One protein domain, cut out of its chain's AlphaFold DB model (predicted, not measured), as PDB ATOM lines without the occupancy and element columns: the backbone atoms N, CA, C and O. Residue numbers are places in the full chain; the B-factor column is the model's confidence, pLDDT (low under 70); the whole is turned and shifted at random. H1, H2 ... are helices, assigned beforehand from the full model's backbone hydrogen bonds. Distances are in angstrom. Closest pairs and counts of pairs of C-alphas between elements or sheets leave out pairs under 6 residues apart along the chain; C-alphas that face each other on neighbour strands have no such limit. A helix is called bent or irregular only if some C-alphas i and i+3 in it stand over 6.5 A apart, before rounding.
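Overview. This is residues 8 to 158 of the 502 residues of an uncharacterized protein of Planktomarina temperata RCA23 (UniProt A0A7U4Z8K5). A long bundle of four helices, H1, H2, H3 and H5, makes the body, with H1 and H5 on opposite sides of H2 and H3; the longest helix, H5, runs out past the others at one end. A helical hairpin, H6 and H7, crosses the outside of H5, and short H4 sits at the other end of the bundle. The printed part has 151 residues, with seven named helices, H1 to H7 in chain order, and no named strand: all helix. It is compact, with a radius of gyration of the C-alphas of 16.6 A, yet elongated, spanning 59 by 34 by 26 A.

Arrangement. The hub is H5, residues 84 to 110, touching four other helices. With residues 91 to 103 alone it touches H2, residues 28 to 47, closest at the C-alphas of Ser 43 and Phe 95, 5.3 A, at a steep tilt of 36 degrees, only just past shallow, the same way. Its residues 84 to 92 alone touch residues 64 to 72 alone of H3, residues 52 to 74, closest at the C-alphas of Asn 68 and Tyr 88, 6.4 A, at a shallow tilt of 32 degrees, opposite ways. H1, residues 8 to 21, touches H3, closest at the C-alphas of Ile 9 and Gly 63, 6.0 A. H1 and H2 form a hairpin at a shallow tilt of 23 degrees, with the closest C-alphas, Val 8 and Ser 42, 4.9 A apart. These four make an up and down bundle, each running against the one before it; H1 and H5 are apart. H5 residues 89 to 101 alone touch H7, residues 140 to 156, at a steep tilt of 61 degrees, with the closest C-alphas, Gly 97 and Gly 145, 3.6 A apart. H5 residues 100 to 108 alone touch H6, residues 119 to 131, closest at the C-alphas of Gly 104 and Ala 123, 3.6 A. H6 and H7 form a hairpin at 12 degrees, with the closest C-alphas, Trp 120 and Glu 153, 5.8 A apart. H4, residues 76 to 80, touches residues 28 to 32 alone of H2, closest at the C-alphas of Ala 28 and Val 78, 5.2 A. Every O i to N i+4 pair is within hydrogen-bond range in H6, against 9 of 10 in H1, 15 of 16 in H2, 17 of 19 in H3, 22 of 23 in H5, 8 of 13 in H7 and 0 of 1 in H4, where 2 of 2 O i to N i+3 pairs are.

Along the chain. H5 is 39.3 A long, from C-alpha 84 at (30.563, -0.575, 33.320) to C-alpha 110 at (40.927, -5.300, 70.941). H3, 31.6 A, is irregular, with C-alphas 55 and 58 7.5 A apart, and has a kink of 46 degrees near residue 59. H2 measures 29.0 A, H7 25.6 A, H1 21.4 A, H6 17.3 A and H4 8.5 A. H1 begins at C-alpha 8, (22.702, -4.087, 52.383).

Size, cuts and confidence. The C-alphas farthest apart, Glu 24 and Glu 114, are 58.8 A apart. The printed part has no cut and no long link. Mean pLDDT of the printed part is 80.3; residues 23 to 26, 112 to 116, 132 to 140 and 153 to 158 are under 70.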
ATOM      1  N   VAL A   8      21.463  -4.660  52.936       86.69
ATOM      2  CA  VAL A   8      22.702  -4.087  52.383       86.69
ATOM      3  C   VAL A   8      22.515  -3.524  50.971       86.69
ATOM      4  O   VAL A   8      23.054  -2.471  50.648       86.69
ATOM      5  N   ILE A   9      21.733  -4.189  50.120       88.56
ATOM      6  CA  ILE A   9      21.556  -3.820  48.704       88.56
ATOM      7  C   ILE A   9      20.372  -2.865  48.518       88.56
ATOM      8  O   ILE A   9      20.344  -2.054  47.588       88.56
ATOM      9  N   TYR A  10      19.396  -2.936  49.422       84.06
ATOM     10  CA  TYR A  10      18.162  -2.168  49.376       84.06
ATOM     11  C   TYR A  10      18.418  -0.660  49.377       84.06
ATOM     12  O   TYR A  10      17.788   0.053  48.599       84.06
ATOM     13  N   HIS A  11      19.365  -0.174  50.187       79.12
ATOM     14  CA  HIS A  11      19.686   1.254  50.269       79.12
ATOM     15  C   HIS A  11      20.121   1.834  48.917       79.12
ATOM     16  O   HIS A  11      19.518   2.798  48.441       79.12
ATOM     17  N   ILE A  12      21.077   1.190  48.242       84.31
ATOM     18  CA  ILE A  12      21.568   1.648  46.933       84.31
ATOM     19  C   ILE A  12      20.484   1.499  45.860       84.31
ATOM     20  O   ILE A  12      20.262   2.393  45.043       84.31
ATOM     21  N   THR A  13      19.753   0.384  45.901       84.81
ATOM     22  CA  THR A  13      18.657   0.106  44.967       84.81
ATOM     23  C   THR A  13      17.572   1.181  45.065       84.81
ATOM     24  O   THR A  13      17.153   1.745  44.053       84.81
ATOM     25  N   LYS A  14      17.147   1.525  46.286       84.31
ATOM     26  CA  LYS A  14      16.142   2.557  46.556       84.31
ATOM     27  C   LYS A  14      16.565   3.911  45.992       84.31
ATOM     28  O   LYS A  14      15.764   4.544  45.310       84.31
ATOM     29  N   VAL A  15      17.817   4.316  46.206       85.00
ATOM     30  CA  VAL A  15      18.353   5.584  45.690       85.00
ATOM     31  C   VAL A  15      18.316   5.632  44.163       85.00
ATOM     32  O   VAL A  15      17.846   6.622  43.603       85.00
ATOM     33  N   ILE A  16      18.716   4.557  43.479       85.06
ATOM     34  CA  ILE A  16      18.646   4.463  42.012       85.06
ATOM     35  C   ILE A  16      17.199   4.653  41.516       85.06
ATOM     36  O   ILE A  16      16.945   5.460  40.615       85.06
ATOM     37  N   PHE A  17      16.229   3.963  42.124       85.12
ATOM     38  CA  PHE A  17      14.820   4.041  41.720       85.12
ATOM     39  C   PHE A  17      14.158   5.382  42.060       85.12
ATOM     40  O   PHE A  17      13.383   5.904  41.257       85.12
ATOM     41  N   GLU A  18      14.441   5.956  43.230       84.31
ATOM     42  CA  GLU A  18      13.920   7.269  43.628       84.31
ATOM     43  C   GLU A  18      14.481   8.386  42.752       84.31
ATOM     44  O   GLU A  18      13.740   9.284  42.354       84.31
ATOM     45  N   THR A  19      15.761   8.294  42.388       81.62
ATOM     46  CA  THR A  19      16.408   9.219  41.451       81.62
ATOM     47  C   THR A  19      15.757   9.123  40.072       81.62
ATOM     48  O   THR A  19      15.415  10.142  39.480       81.62
ATOM     49  N   LYS A  20      15.470   7.904  39.592       81.69
ATOM     50  CA  LYS A  20      14.800   7.696  38.302       81.69
ATOM     51  C   LYS A  20      13.366   8.237  38.277       81.69
ATOM     52  O   LYS A  20      12.952   8.814  37.273       81.69
ATOM     53  N   LYS A  21      12.611   8.065  39.370       81.38
ATOM     54  CA  LYS A  21      11.221   8.547  39.496       81.38
ATOM     55  C   LYS A  21      11.092  10.074  39.464       81.38
ATOM     56  O   LYS A  21      10.006  10.562  39.177       81.38
ATOM     57  N   LYS A  22      12.164  10.814  39.762       77.06
ATOM     58  CA  LYS A  22      12.169  12.283  39.842       77.06
ATOM     59  C   LYS A  22      12.465  13.017  38.509       77.06
ATOM     60  O   LYS A  22      12.466  14.239  38.533       77.06
ATOM     61  N   ASN A  23      12.728  12.328  37.387       64.00
ATOM     62  CA  ASN A  23      13.236  12.906  36.113       64.00
ATOM     63  C   ASN A  23      12.435  14.116  35.558       64.00
ATOM     64  O   ASN A  23      11.215  14.114  35.647       64.00
ATOM     65  N   GLU A  24      13.037  15.155  34.949       51.75
ATOM     66  CA  GLU A  24      14.093  15.187  33.906       51.75
ATOM     67  C   GLU A  24      15.274  16.157  34.224       51.75
ATOM     68  O   GLU A  24      15.091  17.159  34.905       51.75
ATOM     69  N   ASN A  25      16.480  15.872  33.693       59.94
ATOM     70  CA  ASN A  25      17.774  16.598  33.829       59.94
ATOM     71  C   ASN A  25      18.640  16.375  35.091       59.94
ATOM     72  O   ASN A  25      19.242  17.312  35.614       59.94
ATOM     73  N   ILE A  26      18.803  15.132  35.553       68.56
ATOM     74  CA  ILE A  26      19.814  14.825  36.582       68.56
ATOM     75  C   ILE A  26      21.178  14.576  35.917       68.56
ATOM     76  O   ILE A  26      21.296  13.758  35.005       68.56
ATOM     77  N   ASN A  27      22.210  15.287  36.378       81.06
ATOM     78  CA  ASN A  27      23.585  15.161  35.896       81.06
ATOM     79  C   ASN A  27      24.161  13.773  36.230       81.06
ATOM     80  O   ASN A  27      24.074  13.313  37.368       81.06
ATOM     81  N   ALA A  28      24.803  13.126  35.253       81.00
ATOM     82  CA  ALA A  28      25.443  11.821  35.425       81.00
ATOM     83  C   ALA A  28      26.437  11.791  36.603       81.00
ATOM     84  O   ALA A  28      26.515  10.787  37.310       81.00
ATOM     85  N   ARG A  29      27.163  12.894  36.852       82.19
ATOM     86  CA  ARG A  29      28.120  12.996  37.967       82.19
ATOM     87  C   ARG A  29      27.438  12.972  39.329       82.19
ATOM     88  O   ARG A  29      27.963  12.348  40.246       82.19
ATOM     89  N   ASP A  30      26.270  13.593  39.451       83.44
ATOM     90  CA  ASP A  30      25.529  13.643  40.715       83.44
ATOM     91  C   ASP A  30      24.969  12.263  41.070       83.44
ATOM     92  O   ASP A  30      25.016  11.844  42.226       83.44
ATOM     93  N   ILE A  31      24.511  11.516  40.060       83.19
ATOM     94  CA  ILE A  31      24.062  10.125  40.208       83.19
ATOM     95  C   ILE A  31      25.228   9.249  40.653       83.19
ATOM     96  O   ILE A  31      25.102   8.516  41.632       83.19
ATOM     97  N   TYR A  32      26.370   9.368  39.972       83.94
ATOM     98  CA  TYR A  32      27.577   8.608  40.283       83.94
ATOM     99  C   TYR A  32      28.076   8.888  41.708       83.94
ATOM    100  O   TYR A  32      28.305   7.968  42.489       83.94
ATOM    101  N   SER A  33      28.157  10.164  42.091       84.50
ATOM    102  CA  SER A  33      28.562  10.583  43.436       84.50
ATOM    103  C   SER A  33      27.600  10.077  44.515       84.50
ATOM    104  O   SER A  33      28.037   9.530  45.530       84.50
ATOM    105  N   THR A  34      26.290  10.209  44.288       84.94
ATOM    106  CA  THR A  34      25.266   9.750  45.238       84.94
ATOM    107  C   THR A  34      25.316   8.232  45.398       84.94
ATOM    108  O   THR A  34      25.263   7.731  46.519       84.94
ATOM    109  N   PHE A  35      25.488   7.497  44.300       88.94
ATOM    110  CA  PHE A  35      25.634   6.045  44.317       88.94
ATOM    111  C   PHE A  35      26.825   5.601  45.181       88.94
ATOM    112  O   PHE A  35      26.652   4.781  46.081       88.94
ATOM    113  N   PHE A  36      28.013   6.184  44.986       87.56
ATOM    114  CA  PHE A  36      29.201   5.823  45.773       87.56
ATOM    115  C   PHE A  36      29.131   6.278  47.236       87.56
ATOM    116  O   PHE A  36      29.688   5.620  48.117       87.56
ATOM    117  N   LYS A  37      28.403   7.361  47.530       85.38
ATOM    118  CA  LYS A  37      28.097   7.748  48.912       85.38
ATOM    119  C   LYS A  37      27.256   6.679  49.616       85.38
ATOM    120  O   LYS A  37      27.566   6.313  50.747       85.38
ATOM    121  N   GLU A  38      26.227   6.161  48.951       88.25
ATOM    122  CA  GLU A  38      25.365   5.114  49.512       88.25
ATOM    123  C   GLU A  38      26.044   3.746  49.556       88.25
ATOM    124  O   GLU A  38      25.791   2.969  50.475       88.25
ATOM    125  N   LEU A  39      26.982   3.475  48.646       90.25
ATOM    126  CA  LEU A  39      27.812   2.273  48.693       90.25
ATOM    127  C   LEU A  39      28.555   2.145  50.031       90.25
ATOM    128  O   LEU A  39      28.599   1.064  50.617       90.25
ATOM    129  N   LYS A  40      29.072   3.261  50.557       86.12
ATOM    130  CA  LYS A  40      29.739   3.309  51.865       86.12
ATOM    131  C   LYS A  40      28.786   2.978  53.021       86.12
ATOM    132  O   LYS A  40      29.177   2.284  53.958       86.12
ATOM    133  N   ASN A  41      27.536   3.445  52.950       87.44
ATOM    134  CA  ASN A  41      26.501   3.104  53.930       87.44
ATOM    135  C   ASN A  41      26.168   1.610  53.870       87.44
ATOM    136  O   ASN A  41      26.089   0.959  54.907       87.44
ATOM    137  N   SER A  42      26.057   1.050  52.666       90.69
ATOM    138  CA  SER A  42      25.831  -0.381  52.471       90.69
ATOM    139  C   SER A  42      26.960  -1.241  53.037       90.69
ATOM    140  O   SER A  42      26.675  -2.230  53.706       90.69
ATOM    141  N   SER A  43      28.228  -0.859  52.851       90.38
ATOM    142  CA  SER A  43      29.363  -1.542  53.493       90.38
ATOM    143  C   SER A  43      29.259  -1.542  55.012       90.38
ATOM    144  O   SER A  43      29.554  -2.548  55.652       90.38
ATOM    145  N   LYS A  44      28.818  -0.422  55.597       90.81
ATOM    146  CA  LYS A  44      28.596  -0.322  57.039       90.81
ATOM    147  C   LYS A  44      27.467  -1.248  57.494       90.81
ATOM    148  O   LYS A  44      27.653  -1.982  58.454       90.81
ATOM    149  N   SER A  45      26.340  -1.270  56.784       90.44
ATOM    150  CA  SER A  45      25.241  -2.195  57.089       90.44
ATOM    151  C   SER A  45      25.644  -3.660  56.932       90.44
ATOM    152  O   SER A  45      25.131  -4.507  57.652       90.44
ATOM    153  N   PHE A  46      26.558  -3.976  56.013       91.88
ATOM    154  CA  PHE A  46      27.109  -5.325  55.879       91.88
ATOM    155  C   PHE A  46      28.037  -5.678  57.045       91.88
ATOM    156  O   PHE A  46      27.949  -6.775  57.582       91.88
ATOM    157  N   TYR A  47      28.862  -4.732  57.496       91.44
ATOM    158  CA  TYR A  47      29.645  -4.866  58.727       91.44
ATOM    159  C   TYR A  47      28.764  -5.102  59.968       91.44
ATOM    160  O   TYR A  47      29.084  -5.947  60.800       91.44
ATOM    161  N   GLU A  48      27.612  -4.435  60.057       91.56
ATOM    162  CA  GLU A  48      26.651  -4.607  61.155       91.56
ATOM    163  C   GLU A  48      26.015  -6.014  61.211       91.56
ATOM    164  O   GLU A  48      25.461  -6.373  62.249       91.56
ATOM    165  N   LEU A  49      26.135  -6.834  60.154       87.88
ATOM    166  CA  LEU A  49      25.703  -8.244  60.161       87.88
ATOM    167  C   LEU A  49      26.636  -9.159  60.973       87.88
ATOM    168  O   LEU A  49      26.261 -10.289  61.287       87.88
ATOM    169  N   GLN A  50      27.840  -8.695  61.322       86.25
ATOM    170  CA  GLN A  50      28.825  -9.457  62.097       86.25
ATOM    171  C   GLN A  50      29.067 -10.861  61.504       86.25
ATOM    172  O   GLN A  50      29.377 -10.986  60.323       86.25
ATOM    173  N   GLY A  51      28.925 -11.928  62.300       79.50
ATOM    174  CA  GLY A  51      29.150 -13.307  61.855       79.50
ATOM    175  C   GLY A  51      28.240 -13.755  60.705       79.50
ATOM    176  O   GLY A  51      28.662 -14.578  59.899       79.50
ATOM    177  N   GLU A  52      27.044 -13.175  60.561       84.25
ATOM    178  CA  GLU A  52      26.131 -13.489  59.451       84.25
ATOM    179  C   GLU A  52      26.622 -12.924  58.105       84.25
ATOM    180  O   GLU A  52      26.131 -13.319  57.048       84.25
ATOM    181  N   ALA A  53      27.609 -12.019  58.110       84.25
ATOM    182  CA  ALA A  53      28.169 -11.437  56.892       84.25
ATOM    183  C   ALA A  53      28.780 -12.501  55.963       84.25
ATOM    184  O   ALA A  53      28.638 -12.403  54.743       84.25
ATOM    185  N   PHE A  54      29.414 -13.538  56.522       82.38
ATOM    186  CA  PHE A  54      30.036 -14.614  55.742       82.38
ATOM    187  C   PHE A  54      29.005 -15.398  54.926       82.38
ATOM    188  O   PHE A  54      29.203 -15.619  53.733       82.38
ATOM    189  N   ASP A  55      27.863 -15.717  55.536       82.75
ATOM    190  CA  ASP A  55      26.777 -16.461  54.891       82.75
ATOM    191  C   ASP A  55      26.040 -15.628  53.827       82.75
ATOM    192  O   ASP A  55      25.380 -16.173  52.941       82.75
ATOM    193  N   GLN A  56      26.141 -14.297  53.899       86.38
ATOM    194  CA  GLN A  56      25.485 -13.367  52.971       86.38
ATOM    195  C   GLN A  56      26.425 -12.808  51.892       86.38
ATOM    196  O   GLN A  56      25.967 -12.082  51.005       86.38
ATOM    197  N   ALA A  57      27.722 -13.127  51.930       84.25
ATOM    198  CA  ALA A  57      28.736 -12.502  51.080       84.25
ATOM    199  C   ALA A  57      28.461 -12.688  49.580       84.25
ATOM    200  O   ALA A  57      28.484 -11.722  48.818       84.25
ATOM    201  N   GLU A  58      28.126 -13.910  49.157       83.25
ATOM    202  CA  GLU A  58      27.809 -14.222  47.758       83.25
ATOM    203  C   GLU A  58      26.536 -13.501  47.286       83.25
ATOM    204  O   GLU A  58      26.485 -12.934  46.192       83.25
ATOM    205  N   LEU A  59      25.508 -13.453  48.139       86.38
ATOM    206  CA  LEU A  59      24.260 -12.751  47.845       86.38
ATOM    207  C   LEU A  59      24.503 -11.247  47.654       86.38
ATOM    208  O   LEU A  59      23.969 -10.638  46.723       86.38
ATOM    209  N   VAL A  60      25.313 -10.652  48.531       88.50
ATOM    210  CA  VAL A  60      25.699  -9.242  48.465       88.50
ATOM    211  C   VAL A  60      26.547  -8.977  47.227       88.50
ATOM    212  O   VAL A  60      26.258  -8.024  46.507       88.50
ATOM    213  N   GLN A  61      27.503  -9.847  46.899       87.69
ATOM    214  CA  GLN A  61      28.330  -9.733  45.699       87.69
ATOM    215  C   GLN A  61      27.486  -9.721  44.415       87.69
ATOM    216  O   GLN A  61      27.632  -8.833  43.570       87.69
ATOM    217  N   HIS A  62      26.541 -10.655  44.289       85.81
ATOM    218  CA  HIS A  62      25.583 -10.666  43.182       85.81
ATOM    219  C   HIS A  62      24.703  -9.408  43.168       85.81
ATOM    220  O   HIS A  62      24.396  -8.863  42.105       85.81
ATOM    221  N   GLY A  63      24.330  -8.907  44.347       89.38
ATOM    222  CA  GLY A  63      23.620  -7.644  44.501       89.38
ATOM    223  C   GLY A  63      24.400  -6.442  43.981       89.38
ATOM    224  O   GLY A  63      23.830  -5.652  43.231       89.38
ATOM    225  N   LEU A  64      25.689  -6.332  44.313       90.38
ATOM    226  CA  LEU A  64      26.585  -5.266  43.852       90.38
ATOM    227  C   LEU A  64      26.737  -5.260  42.322       90.38
ATOM    228  O   LEU A  64      26.722  -4.200  41.695       90.38
ATOM    229  N   HIS A  65      26.822  -6.438  41.705       89.00
ATOM    230  CA  HIS A  65      26.845  -6.545  40.247       89.00
ATOM    231  C   HIS A  65      25.523  -6.083  39.622       89.00
ATOM    232  O   HIS A  65      25.499  -5.258  38.710       89.00
ATOM    233  N   MET A  66      24.403  -6.563  40.163       89.88
ATOM    234  CA  MET A  66      23.069  -6.224  39.674       89.88
ATOM    235  C   MET A  66      22.775  -4.719  39.778       89.88
ATOM    236  O   MET A  66      22.217  -4.148  38.839       89.88
ATOM    237  N   ILE A  67      23.142  -4.053  40.880       90.56
ATOM    238  CA  ILE A  67      22.934  -2.601  41.019       90.56
ATOM    239  C   ILE A  67      23.806  -1.801  40.051       90.56
ATOM    240  O   ILE A  67      23.331  -0.790  39.537       90.56
ATOM    241  N   ASN A  68      25.024  -2.265  39.740       91.69
ATOM    242  CA  ASN A  68      25.863  -1.643  38.720       91.69
ATOM    243  C   ASN A  68      25.156  -1.697  37.360       91.69
ATOM    244  O   ASN A  68      24.890  -0.666  36.749       91.69
ATOM    245  N   CYS A  69      24.717  -2.887  36.945       89.94
ATOM    246  CA  CYS A  69      23.954  -3.063  35.710       89.94
ATOM    247  C   CYS A  69      22.680  -2.199  35.688       89.94
ATOM    248  O   CYS A  69      22.381  -1.552  34.685       89.94
ATOM    249  N   THR A  70      21.958  -2.125  36.809       89.25
ATOM    250  CA  THR A  70      20.729  -1.320  36.934       89.25
ATOM    251  C   THR A  70      21.013   0.180  36.798       89.25
ATOM    252  O   THR A  70      20.251   0.894  36.143       89.25
ATOM    253  N   MET A  71      22.119   0.670  37.368       90.62
ATOM    254  CA  MET A  71      22.538   2.068  37.239       90.62
ATOM    255  C   MET A  71      22.769   2.439  35.770       90.62
ATOM    256  O   MET A  71      22.224   3.439  35.305       90.62
ATOM    257  N   TYR A  72      23.497   1.607  35.022       90.75
ATOM    258  CA  TYR A  72      23.756   1.837  33.597       90.75
ATOM    259  C   TYR A  72      22.497   1.719  32.733       90.75
ATOM    260  O   TYR A  72      22.342   2.465  31.767       90.75
ATOM    261  N   GLN A  73      21.561   0.836  33.092       89.38
ATOM    262  CA  GLN A  73      20.278   0.722  32.397       89.38
ATOM    263  C   GLN A  73      19.398   1.964  32.579       89.38
ATOM    264  O   GLN A  73      18.768   2.425  31.628       89.38
ATOM    265  N   PHE A  74      19.331   2.524  33.790       88.00
ATOM    266  CA  PHE A  74      18.486   3.693  34.054       88.00
ATOM    267  C   PHE A  74      19.137   5.027  33.711       88.00
ATOM    268  O   PHE A  74      18.402   5.978  33.401       88.00
ATOM    269  N   PHE A  75      20.473   5.078  33.730       88.50
ATOM    270  CA  PHE A  75      21.281   6.268  33.481       88.50
ATOM    271  C   PHE A  75      22.454   5.974  32.525       88.50
ATOM    272  O   PHE A  75      23.616   6.014  32.933       88.50
ATOM    273  N   PRO A  76      22.187   5.738  31.226       87.44
ATOM    274  CA  PRO A  76      23.230   5.365  30.265       87.44
ATOM    275  C   PRO A  76      24.354   6.399  30.120       87.44
ATOM    276  O   PRO A  76      25.482   6.047  29.790       87.44
ATOM    277  N   SER A  77      24.080   7.678  30.406       86.75
ATOM    278  CA  SER A  77      25.066   8.766  30.362       86.75
ATOM    279  C   SER A  77      26.221   8.601  31.354       86.75
ATOM    280  O   SER A  77      27.249   9.250  31.188       86.75
ATOM    281  N   VAL A  78      26.090   7.734  32.367       86.06
ATOM    282  CA  VAL A  78      27.179   7.410  33.306       86.06
ATOM    283  C   VAL A  78      28.388   6.798  32.590       86.06
ATOM    284  O   VAL A  78      29.510   7.010  33.039       86.06
ATOM    285  N   VAL A  79      28.199   6.167  31.423       88.06
ATOM    286  CA  VAL A  79      29.305   5.627  30.608       88.06
ATOM    287  C   VAL A  79      30.324   6.691  30.177       88.06
ATOM    288  O   VAL A  79      31.472   6.376  29.892       88.06
ATOM    289  N   GLN A  80      29.919   7.967  30.150       85.00
ATOM    290  CA  GLN A  80      30.810   9.092  29.848       85.00
ATOM    291  C   GLN A  80      31.757   9.428  31.010       85.00
ATOM    292  O   GLN A  80      32.720  10.164  30.817       85.00
ATOM    293  N   ILE A  81      31.464   8.941  32.220       86.00
ATOM    294  CA  ILE A  81      32.313   9.103  33.406       86.00
ATOM    295  C   ILE A  81      33.313   7.954  33.479       86.00
ATOM    296  O   ILE A  81      34.501   8.187  33.694       86.00
ATOM    297  N   ARG A  82      32.819   6.722  33.344       88.19
ATOM    298  CA  ARG A  82      33.596   5.491  33.484       88.19
ATOM    299  C   ARG A  82      32.841   4.347  32.805       88.19
ATOM    300  O   ARG A  82      31.626   4.439  32.657       88.19
ATOM    301  N   SER A  83      33.523   3.288  32.377       89.81
ATOM    302  CA  SER A  83      32.854   2.114  31.802       89.81
ATOM    303  C   SER A  83      32.175   1.250  32.877       89.81
ATOM    304  O   SER A  83      32.438   1.383  34.079       89.81
ATOM    305  N   LEU A  84      31.290   0.345  32.439       85.31
ATOM    306  CA  LEU A  84      30.563  -0.575  33.320       85.31
ATOM    307  C   LEU A  84      31.511  -1.468  34.128       85.31
ATOM    308  O   LEU A  84      31.307  -1.620  35.336       85.31
ATOM    309  N   ASP A  85      32.550  -1.999  33.484       84.12
ATOM    310  CA  ASP A  85      33.521  -2.903  34.105       84.12
ATOM    311  C   ASP A  85      34.414  -2.157  35.096       84.12
ATOM    312  O   ASP A  85      34.539  -2.562  36.251       84.12
ATOM    313  N   GLU A  86      34.944  -0.995  34.710       84.12
ATOM    314  CA  GLU A  86      35.741  -0.147  35.606       84.12
ATOM    315  C   GLU A  86      34.932   0.321  36.827       84.12
ATOM    316  O   GLU A  86      35.446   0.373  37.945       84.12
ATOM    317  N   THR A  87      33.644   0.623  36.641       87.25
ATOM    318  CA  THR A  87      32.749   0.979  37.752       87.25
ATOM    319  C   THR A  87      32.493  -0.214  38.665       87.25
ATOM    320  O   THR A  87      32.456  -0.058  39.885       87.25
ATOM    321  N   TYR A  88      32.357  -1.421  38.111       89.12
ATOM    322  CA  TYR A  88      32.200  -2.630  38.913       89.12
ATOM    323  C   TYR A  88      33.448  -2.927  39.750       89.12
ATOM    324  O   TYR A  88      33.330  -3.262  40.932       89.12
ATOM    325  N   LEU A  89      34.642  -2.752  39.180       84.75
ATOM    326  CA  LEU A  89      35.903  -2.874  39.915       84.75
ATOM    327  C   LEU A  89      35.961  -1.875  41.078       84.75
ATOM    328  O   LEU A  89      36.289  -2.245  42.206       84.75
ATOM    329  N   GLU A  90      35.580  -0.622  40.834       87.56
ATOM    330  CA  GLU A  90      35.567   0.423  41.857       87.56
ATOM    331  C   GLU A  90      34.528   0.171  42.958       87.56
ATOM    332  O   GLU A  90      34.816   0.409  44.135       87.56
ATOM    333  N   ILE A  91      33.346  -0.344  42.607       91.31
ATOM    334  CA  ILE A  91      32.322  -0.764  43.574       91.31
ATOM    335  C   ILE A  91      32.908  -1.786  44.536       91.31
ATOM    336  O   ILE A  91      32.818  -1.622  45.748       91.31
ATOM    337  N   ASN A  92      33.539  -2.823  43.995       89.19
ATOM    338  CA  ASN A  92      34.088  -3.903  44.796       89.19
ATOM    339  C   ASN A  92      35.244  -3.426  45.675       89.19
ATOM    340  O   ASN A  92      35.265  -3.694  46.875       89.19
ATOM    341  N   LYS A  93      36.155  -2.637  45.105       88.00
ATOM    342  CA  LYS A  93      37.269  -2.038  45.837       88.00
ATOM    343  C   LYS A  93      36.798  -1.203  47.027       88.00
ATOM    344  O   LYS A  93      37.275  -1.400  48.142       88.00
ATOM    345  N   ASN A  94      35.848  -0.293  46.812       88.81
ATOM    346  CA  ASN A  94      35.361   0.584  47.877       88.81
ATOM    347  C   ASN A  94      34.484  -0.159  48.887       88.81
ATOM    348  O   ASN A  94      34.621   0.069  50.089       88.81
ATOM    349  N   PHE A  95      33.599  -1.045  48.420       93.12
ATOM    350  CA  PHE A  95      32.665  -1.732  49.301       93.12
ATOM    351  C   PHE A  95      33.399  -2.651  50.282       93.12
ATOM    352  O   PHE A  95      33.237  -2.521  51.499       93.12
ATOM    353  N   TRP A  96      34.229  -3.549  49.745       91.81
ATOM    354  CA  TRP A  96      34.973  -4.527  50.533       91.81
ATOM    355  C   TRP A  96      36.100  -3.866  51.321       91.81
ATOM    356  O   TRP A  96      36.301  -4.185  52.488       91.81
ATOM    357  N   GLY A  97      36.771  -2.870  50.735       89.81
ATOM    358  CA  GLY A  97      37.821  -2.115  51.411       89.81
ATOM    359  C   GLY A  97      37.331  -1.383  52.654       89.81
ATOM    360  O   GLY A  97      37.963  -1.455  53.709       89.81
ATOM    361  N   TYR A  98      36.171  -0.724  52.569       90.38
ATOM    362  CA  TYR A  98      35.591  -0.055  53.730       90.38
ATOM    363  C   TYR A  98      35.071  -1.051  54.775       90.38
ATOM    364  O   TYR A  98      35.254  -0.822  55.969       90.38
ATOM    365  N   TYR A  99      34.495  -2.180  54.350       92.38
ATOM    366  CA  TYR A  99      34.105  -3.264  55.257       92.38
ATOM    367  C   TYR A  99      35.305  -3.824  56.045       92.38
ATOM    368  O   TYR A  99      35.231  -3.959  57.268       92.38
ATOM    369  N   PHE A 100      36.436  -4.090  55.384       92.00
ATOM    370  CA  PHE A 100      37.648  -4.549  56.068       92.00
ATOM    371  C   PHE A 100      38.210  -3.493  57.021       92.00
ATOM    372  O   PHE A 100      38.596  -3.823  58.138       92.00
ATOM    373  N   TYR A 101      38.203  -2.219  56.617       89.25
ATOM    374  CA  TYR A 101      38.649  -1.118  57.471       89.25
ATOM    375  C   TYR A 101      37.832  -1.015  58.765       89.25
ATOM    376  O   TYR A 101      38.408  -0.870  59.841       89.25
ATOM    377  N   LEU A 102      36.501  -1.142  58.686       89.50
ATOM    378  CA  LEU A 102      35.630  -1.130  59.868       89.50
ATOM    379  C   LEU A 102      35.965  -2.270  60.843       89.50
ATOM    380  O   LEU A 102      36.070  -2.026  62.041       89.50
ATOM    381  N   ASN A 103      36.225  -3.478  60.336       89.19
ATOM    382  CA  ASN A 103      36.687  -4.594  61.169       89.19
ATOM    383  C   ASN A 103      38.093  -4.350  61.749       89.19
ATOM    384  O   ASN A 103      38.368  -4.717  62.890       89.19
ATOM    385  N   GLY A 104      38.972  -3.667  61.011       85.44
ATOM    386  CA  GLY A 104      40.282  -3.243  61.508       85.44
ATOM    387  C   GLY A 104      40.210  -2.254  62.671       85.44
ATOM    388  O   GLY A 104      41.036  -2.323  63.579       85.44
ATOM    389  N   ILE A 105      39.202  -1.371  62.708       84.62
ATOM    390  CA  ILE A 105      38.985  -0.460  63.846       84.62
ATOM    391  C   ILE A 105      38.738  -1.263  65.124       84.62
ATOM    392  O   ILE A 105      39.277  -0.925  66.179       84.62
ATOM    393  N   ASP A 106      37.933  -2.319  65.042       85.19
ATOM    394  CA  ASP A 106      37.643  -3.166  66.195       85.19
ATOM    395  C   ASP A 106      38.839  -4.034  66.573       85.19
ATOM    396  O   ASP A 106      39.180  -4.104  67.753       85.19
ATOM    397  N   GLY A 107      39.528  -4.616  65.586       81.62
ATOM    398  CA  GLY A 107      40.749  -5.389  65.812       81.62
ATOM    399  C   GLY A 107      41.841  -4.570  66.509       81.62
ATOM    400  O   GLY A 107      42.434  -5.033  67.480       81.62
ATOM    401  N   ALA A 108      42.047  -3.315  66.098       80.19
ATOM    402  CA  ALA A 108      43.012  -2.416  66.732       80.19
ATOM    403  C   ALA A 108      42.611  -2.019  68.165       80.19
ATOM    404  O   ALA A 108      43.474  -1.872  69.025       80.19
ATOM    405  N   LYS A 109      41.308  -1.881  68.456       82.69
ATOM    406  CA  LYS A 109      40.811  -1.624  69.824       82.69
ATOM    407  C   LYS A 109      40.947  -2.835  70.747       82.69
ATOM    408  O   LYS A 109      41.074  -2.658  71.954       82.69
ATOM    409  N   GLN A 110      40.851  -4.042  70.194       78.25
ATOM    410  CA  GLN A 110      40.927  -5.300  70.941       78.25
ATOM    411  C   GLN A 110      42.368  -5.785  71.151       78.25
ATOM    412  O   GLN A 110      42.602  -6.655  71.991       78.25
ATOM    413  N   ALA A 111      43.336  -5.231  70.418       74.19
ATOM    414  CA  ALA A 111      44.743  -5.558  70.583       74.19
ATOM    415  C   ALA A 111      45.254  -5.154  71.980       74.19
ATOM    416  O   ALA A 111      44.975  -4.061  72.480       74.19
ATOM    417  N   ALA A 112      45.996  -6.056  72.631       56.59
ATOM    418  CA  ALA A 112      46.561  -5.820  73.957       56.59
ATOM    419  C   ALA A 112      47.482  -4.586  73.960       56.59
ATOM    420  O   ALA A 112      48.175  -4.328  72.978       56.59
ATOM    421  N   ALA A 113      47.555  -3.870  75.088       55.22
ATOM    422  CA  ALA A 113      48.354  -2.645  75.229       55.22
ATOM    423  C   ALA A 113      49.844  -2.810  74.848       55.22
ATOM    424  O   ALA A 113      50.496  -1.836  74.487       55.22
ATOM    425  N   GLU A 114      50.367  -4.037  74.902       48.66
ATOM    426  CA  GLU A 114      51.750  -4.390  74.553       48.66
ATOM    427  C   GLU A 114      51.987  -4.581  73.040       48.66
ATOM    428  O   GLU A 114      53.131  -4.557  72.594       48.66
ATOM    429  N   LYS A 115      50.929  -4.739  72.231       51.28
ATOM    430  CA  LYS A 115      50.978  -4.791  70.760       51.28
ATOM    431  C   LYS A 115      49.966  -3.804  70.183       51.28
ATOM    432  O   LYS A 115      48.905  -4.198  69.706       51.28
ATOM    433  N   GLN A 116      50.298  -2.516  70.223       65.31
ATOM    434  CA  GLN A 116      49.552  -1.518  69.457       65.31
ATOM    435  C   GLN A 116      49.734  -1.799  67.961       65.31
ATOM    436  O   GLN A 116      50.777  -1.487  67.394       65.31
ATOM    437  N   ILE A 117      48.726  -2.406  67.341       71.50
ATOM    438  CA  ILE A 117      48.613  -2.517  65.885       71.50
ATOM    439  C   ILE A 117      47.739  -1.375  65.373       71.50
ATOM    440  O   ILE A 117      46.760  -0.982  66.013       71.50
ATOM    441  N   SER A 118      48.090  -0.823  64.219       78.56
ATOM    442  CA  SER A 118      47.275   0.199  63.570       78.56
ATOM    443  C   SER A 118      45.946  -0.381  63.069       78.56
ATOM    444  O   SER A 118      45.809  -1.580  62.825       78.56
ATOM    445  N   VAL A 119      44.957   0.496  62.857       79.38
ATOM    446  CA  VAL A 119      43.669   0.135  62.229       79.38
ATOM    447  C   VAL A 119      43.884  -0.545  60.874       79.38
ATOM    448  O   VAL A 119      43.172  -1.484  60.527       79.38
ATOM    449  N   TRP A 120      44.886  -0.095  60.120       82.19
ATOM    450  CA  TRP A 120      45.212  -0.615  58.798       82.19
ATOM    451  C   TRP A 120      45.855  -2.002  58.850       82.19
ATOM    452  O   TRP A 120      45.456  -2.892  58.099       82.19
ATOM    453  N   GLU A 121      46.786  -2.230  59.776       76.31
ATOM    454  CA  GLU A 121      47.362  -3.557  60.023       76.31
ATOM    455  C   GLU A 121      46.304  -4.549  60.503       76.31
ATOM    456  O   GLU A 121      46.226  -5.661  59.979       76.31
ATOM    457  N   ALA A 122      45.437  -4.129  61.427       79.69
ATOM    458  CA  ALA A 122      44.314  -4.934  61.891       79.69
ATOM    459  C   ALA A 122      43.331  -5.263  60.752       79.69
ATOM    460  O   ALA A 122      42.877  -6.400  60.639       79.69
ATOM    461  N   ALA A 123      43.041  -4.303  59.865       84.75
ATOM    462  CA  ALA A 123      42.180  -4.517  58.700       84.75
ATOM    463  C   ALA A 123      42.786  -5.520  57.706       84.75
ATOM    464  O   ALA A 123      42.079  -6.390  57.194       84.75
ATOM    465  N   LYS A 124      44.097  -5.424  57.441       83.38
ATOM    466  CA  LYS A 124      44.814  -6.370  56.571       83.38
ATOM    467  C   LYS A 124      44.838  -7.771  57.170       83.38
ATOM    468  O   LYS A 124      44.609  -8.741  56.452       83.38
ATOM    469  N   PHE A 125      45.086  -7.878  58.474       81.44
ATOM    470  CA  PHE A 125      45.050  -9.151  59.186       81.44
ATOM    471  C   PHE A 125      43.666  -9.798  59.086       81.44
ATOM    472  O   PHE A 125      43.563 -10.936  58.638       81.44
ATOM    473  N   PHE A 126      42.605  -9.036  59.368       84.00
ATOM    474  CA  PHE A 126      41.226  -9.500  59.222       84.00
ATOM    475  C   PHE A 126      40.918  -9.985  57.795       84.00
ATOM    476  O   PHE A 126      40.356 -11.063  57.604       84.00
ATOM    477  N   ALA A 127      41.307  -9.216  56.775       83.38
ATOM    478  CA  ALA A 127      41.098  -9.604  55.384       83.38
ATOM    479  C   ALA A 127      41.850 -10.903  55.027       83.38
ATOM    480  O   ALA A 127      41.282 -11.791  54.397       83.38
ATOM    481  N   ASN A 128      43.099 -11.059  55.466       77.94
ATOM    482  CA  ASN A 128      43.887 -12.261  55.184       77.94
ATOM    483  C   ASN A 128      43.366 -13.500  55.925       77.94
ATOM    484  O   ASN A 128      43.274 -14.571  55.329       77.94
ATOM    485  N   GLU A 129      43.013 -13.363  57.202       79.19
ATOM    486  CA  GLU A 129      42.592 -14.482  58.047       79.19
ATOM    487  C   GLU A 129      41.203 -15.000  57.664       79.19
ATOM    488  O   GLU A 129      41.008 -16.204  57.485       79.19
ATOM    489  N   TYR A 130      40.243 -14.093  57.490       76.25
ATOM    490  CA  TYR A 130      38.840 -14.469  57.324       76.25
ATOM    491  C   TYR A 130      38.397 -14.571  55.866       76.25
ATOM    492  O   TYR A 130      37.428 -15.268  55.574       76.25
ATOM    493  N   TRP A 131      39.110 -13.917  54.946       75.38
ATOM    494  CA  TRP A 131      38.788 -13.934  53.515       75.38
ATOM    495  C   TRP A 131      39.846 -14.655  52.669       75.38
ATOM    496  O   TRP A 131      39.698 -14.733  51.454       75.38
ATOM    497  N   LYS A 132      40.866 -15.253  53.314       64.94
ATOM    498  CA  LYS A 132      41.850 -16.192  52.733       64.94
ATOM    499  C   LYS A 132      42.485 -15.708  51.423       64.94
ATOM    500  O   LYS A 132      42.588 -16.451  50.443       64.94
ATOM    501  N   PHE A 133      42.918 -14.451  51.410       55.16
ATOM    502  CA  PHE A 133      43.575 -13.829  50.262       55.16
ATOM    503  C   PHE A 133      44.776 -14.674  49.777       55.16
ATOM    504  O   PHE A 133      45.641 -15.043  50.571       55.16
ATOM    505  N   GLY A 134      44.827 -14.995  48.477       46.03
ATOM    506  CA  GLY A 134      45.896 -15.806  47.870       46.03
ATOM    507  C   GLY A 134      45.640 -17.321  47.794       46.03
ATOM    508  O   GLY A 134      46.531 -18.053  47.365       46.03
ATOM    509  N   GLN A 135      44.449 -17.807  48.169       48.69
ATOM    510  CA  GLN A 135      44.021 -19.202  47.957       48.69
ATOM    511  C   GLN A 135      43.014 -19.326  46.797       48.69
ATOM    512  O   GLN A 135      42.274 -18.391  46.499       48.69
ATOM    513  N   SER A 136      42.964 -20.496  46.149       46.19
ATOM    514  CA  SER A 136      42.208 -20.769  44.908       46.19
ATOM    515  C   SER A 136      40.674 -20.708  45.013       46.19
ATOM    516  O   SER A 136      40.001 -20.870  44.002       46.19
ATOM    517  N   GLU A 137      40.110 -20.503  46.205       49.78
ATOM    518  CA  GLU A 137      38.654 -20.480  46.456       49.78
ATOM    519  C   GLU A 137      38.079 -19.060  46.619       49.78
ATOM    520  O   GLU A 137      36.916 -18.892  46.986       49.78
ATOM    521  N   PHE A 138      38.871 -18.018  46.362       57.25
ATOM    522  CA  PHE A 138      38.465 -16.637  46.608       57.25
ATOM    523  C   PHE A 138      37.926 -15.934  45.354       57.25
ATOM    524  O   PHE A 138      38.547 -15.975  44.293       57.25
ATOM    525  N   MET A 139      36.788 -15.234  45.471       61.25
ATOM    526  CA  MET A 139      36.268 -14.402  44.379       61.25
ATOM    527  C   MET A 139      37.205 -13.210  44.133       61.25
ATOM    528  O   MET A 139      37.325 -12.331  44.989       61.25
ATOM    529  N   GLU A 140      37.816 -13.152  42.944       65.25
ATOM    530  CA  GLU A 140      38.762 -12.104  42.509       65.25
ATOM    531  C   GLU A 140      38.267 -10.670  42.780       65.25
ATOM    532  O   GLU A 140      39.056  -9.756  43.010       65.25
ATOM    533  N   THR A 141      36.951 -10.455  42.810       70.44
ATOM    534  CA  THR A 141      36.337  -9.151  43.069       70.44
ATOM    535  C   THR A 141      36.425  -8.702  44.529       70.44
ATOM    536  O   THR A 141      36.616  -7.515  44.779       70.44
ATOM    537  N   ILE A 142      36.351  -9.609  45.507       74.81
ATOM    538  CA  ILE A 142      36.472  -9.260  46.936       74.81
ATOM    539  C   ILE A 142      37.923  -8.863  47.264       74.81
ATOM    540  O   ILE A 142      38.167  -7.965  48.076       74.81
ATOM    541  N   ALA A 143      38.891  -9.447  46.548       75.19
ATOM    542  CA  ALA A 143      40.323  -9.141  46.634       75.19
ATOM    543  C   ALA A 143      40.642  -7.658  46.430       75.19
ATOM    544  O   ALA A 143      41.569  -7.119  47.038       75.19
ATOM    545  N   LEU A 144      39.830  -6.975  45.623       80.69
ATOM    546  CA  LEU A 144      39.966  -5.548  45.350       80.69
ATOM    547  C   LEU A 144      39.829  -4.698  46.622       80.69
ATOM    548  O   LEU A 144      40.426  -3.627  46.707       80.69
ATOM    549  N   GLY A 145      39.100  -5.177  47.635       82.50
ATOM    550  CA  GLY A 145      39.013  -4.515  48.934       82.50
ATOM    551  C   GLY A 145      40.347  -4.469  49.682       82.50
ATOM    552  O   GLY A 145      40.641  -3.482  50.351       82.50
ATOM    553  N   TYR A 146      41.205  -5.480  49.526       79.50
ATOM    554  CA  TYR A 146      42.537  -5.474  50.133       79.50
ATOM    555  C   TYR A 146      43.429  -4.392  49.512       79.50
ATOM    556  O   TYR A 146      44.142  -3.680  50.215       79.50
ATOM    557  N   GLN A 147      43.315  -4.180  48.199       78.25
ATOM    558  CA  GLN A 147      44.016  -3.093  47.518       78.25
ATOM    559  C   GLN A 147      43.578  -1.710  48.021       78.25
ATOM    560  O   GLN A 147      44.410  -0.816  48.162       78.25
ATOM    561  N   TYR A 148      42.293  -1.523  48.340       84.25
ATOM    562  CA  TYR A 148      41.832  -0.298  48.997       84.25
ATOM    563  C   TYR A 148      42.548  -0.069  50.337       84.25
ATOM    564  O   TYR A 148      42.903   1.071  50.631       84.25
ATOM    565  N   LEU A 149      42.786  -1.116  51.136       81.56
ATOM    566  CA  LEU A 149      43.528  -0.982  52.393       81.56
ATOM    567  C   LEU A 149      44.966  -0.527  52.143       81.56
ATOM    568  O   LEU A 149      45.389   0.443  52.755       81.56
ATOM    569  N   LEU A 150      45.676  -1.156  51.201       73.94
ATOM    570  CA  LEU A 150      47.055  -0.782  50.854       73.94
ATOM    571  C   LEU A 150      47.153   0.679  50.391       73.94
ATOM    572  O   LEU A 150      48.036   1.426  50.812       73.94
ATOM    573  N   GLU A 151      46.216   1.116  49.550       75.44
ATOM    574  CA  GLU A 151      46.211   2.477  49.015       75.44
ATOM    575  C   GLU A 151      45.817   3.544  50.037       75.44
ATOM    576  O   GLU A 151      46.257   4.688  49.910       75.44
ATOM    577  N   ASN A 152      44.956   3.218  51.006       72.00
ATOM    578  CA  ASN A 152      44.491   4.181  52.005       72.00
ATOM    579  C   ASN A 152      45.336   4.172  53.284       72.00
ATOM    580  O   ASN A 152      45.535   5.237  53.857       72.00
ATOM    581  N   GLU A 153      45.944   3.047  53.662       69.12
ATOM    582  CA  GLU A 153      47.010   2.996  54.669       69.12
ATOM    583  C   GLU A 153      48.182   3.894  54.256       69.12
ATOM    584  O   GLU A 153      48.642   4.716  55.043       69.12
ATOM    585  N   ALA A 154      48.581   3.848  52.981       53.91
ATOM    586  CA  ALA A 154      49.586   4.753  52.424       53.91
ATOM    587  C   ALA A 154      49.144   6.234  52.383       53.91
ATOM    588  O   ALA A 154      49.977   7.122  52.202       53.91
ATOM    589  N   LYS A 155      47.843   6.532  52.520       55.09
ATOM    590  CA  LYS A 155      47.303   7.905  52.574       55.09
ATOM    591  C   LYS A 155      47.125   8.419  54.005       55.09
ATOM    592  O   LYS A 155      47.346   9.603  54.226       55.09
ATOM    593  N   GLU A 156      46.734   7.571  54.956       53.22
ATOM    594  CA  GLU A 156      46.550   7.952  56.367       53.22
ATOM    595  C   GLU A 156      47.820   7.778  57.219       53.22
ATOM    596  O   GLU A 156      48.005   8.516  58.186       53.22
ATOM    597  N   GLY A 157      48.707   6.841  56.869       49.41
ATOM    598  CA  GLY A 157      49.956   6.568  57.589       49.41
ATOM    599  C   GLY A 157      51.130   7.474  57.207       49.41
ATOM    600  O   GLY A 157      52.084   7.601  57.971       49.41
ATOM    601  N   VAL A 158      51.070   8.151  56.057       51.38
ATOM    602  CA  VAL A 158      52.172   8.987  55.560       51.38
ATOM    603  C   VAL A 158      51.847  10.456  55.817       51.38
ATOM    604  O   VAL A 158      51.320  11.154  54.952       51.38
TER     605      VAL A 158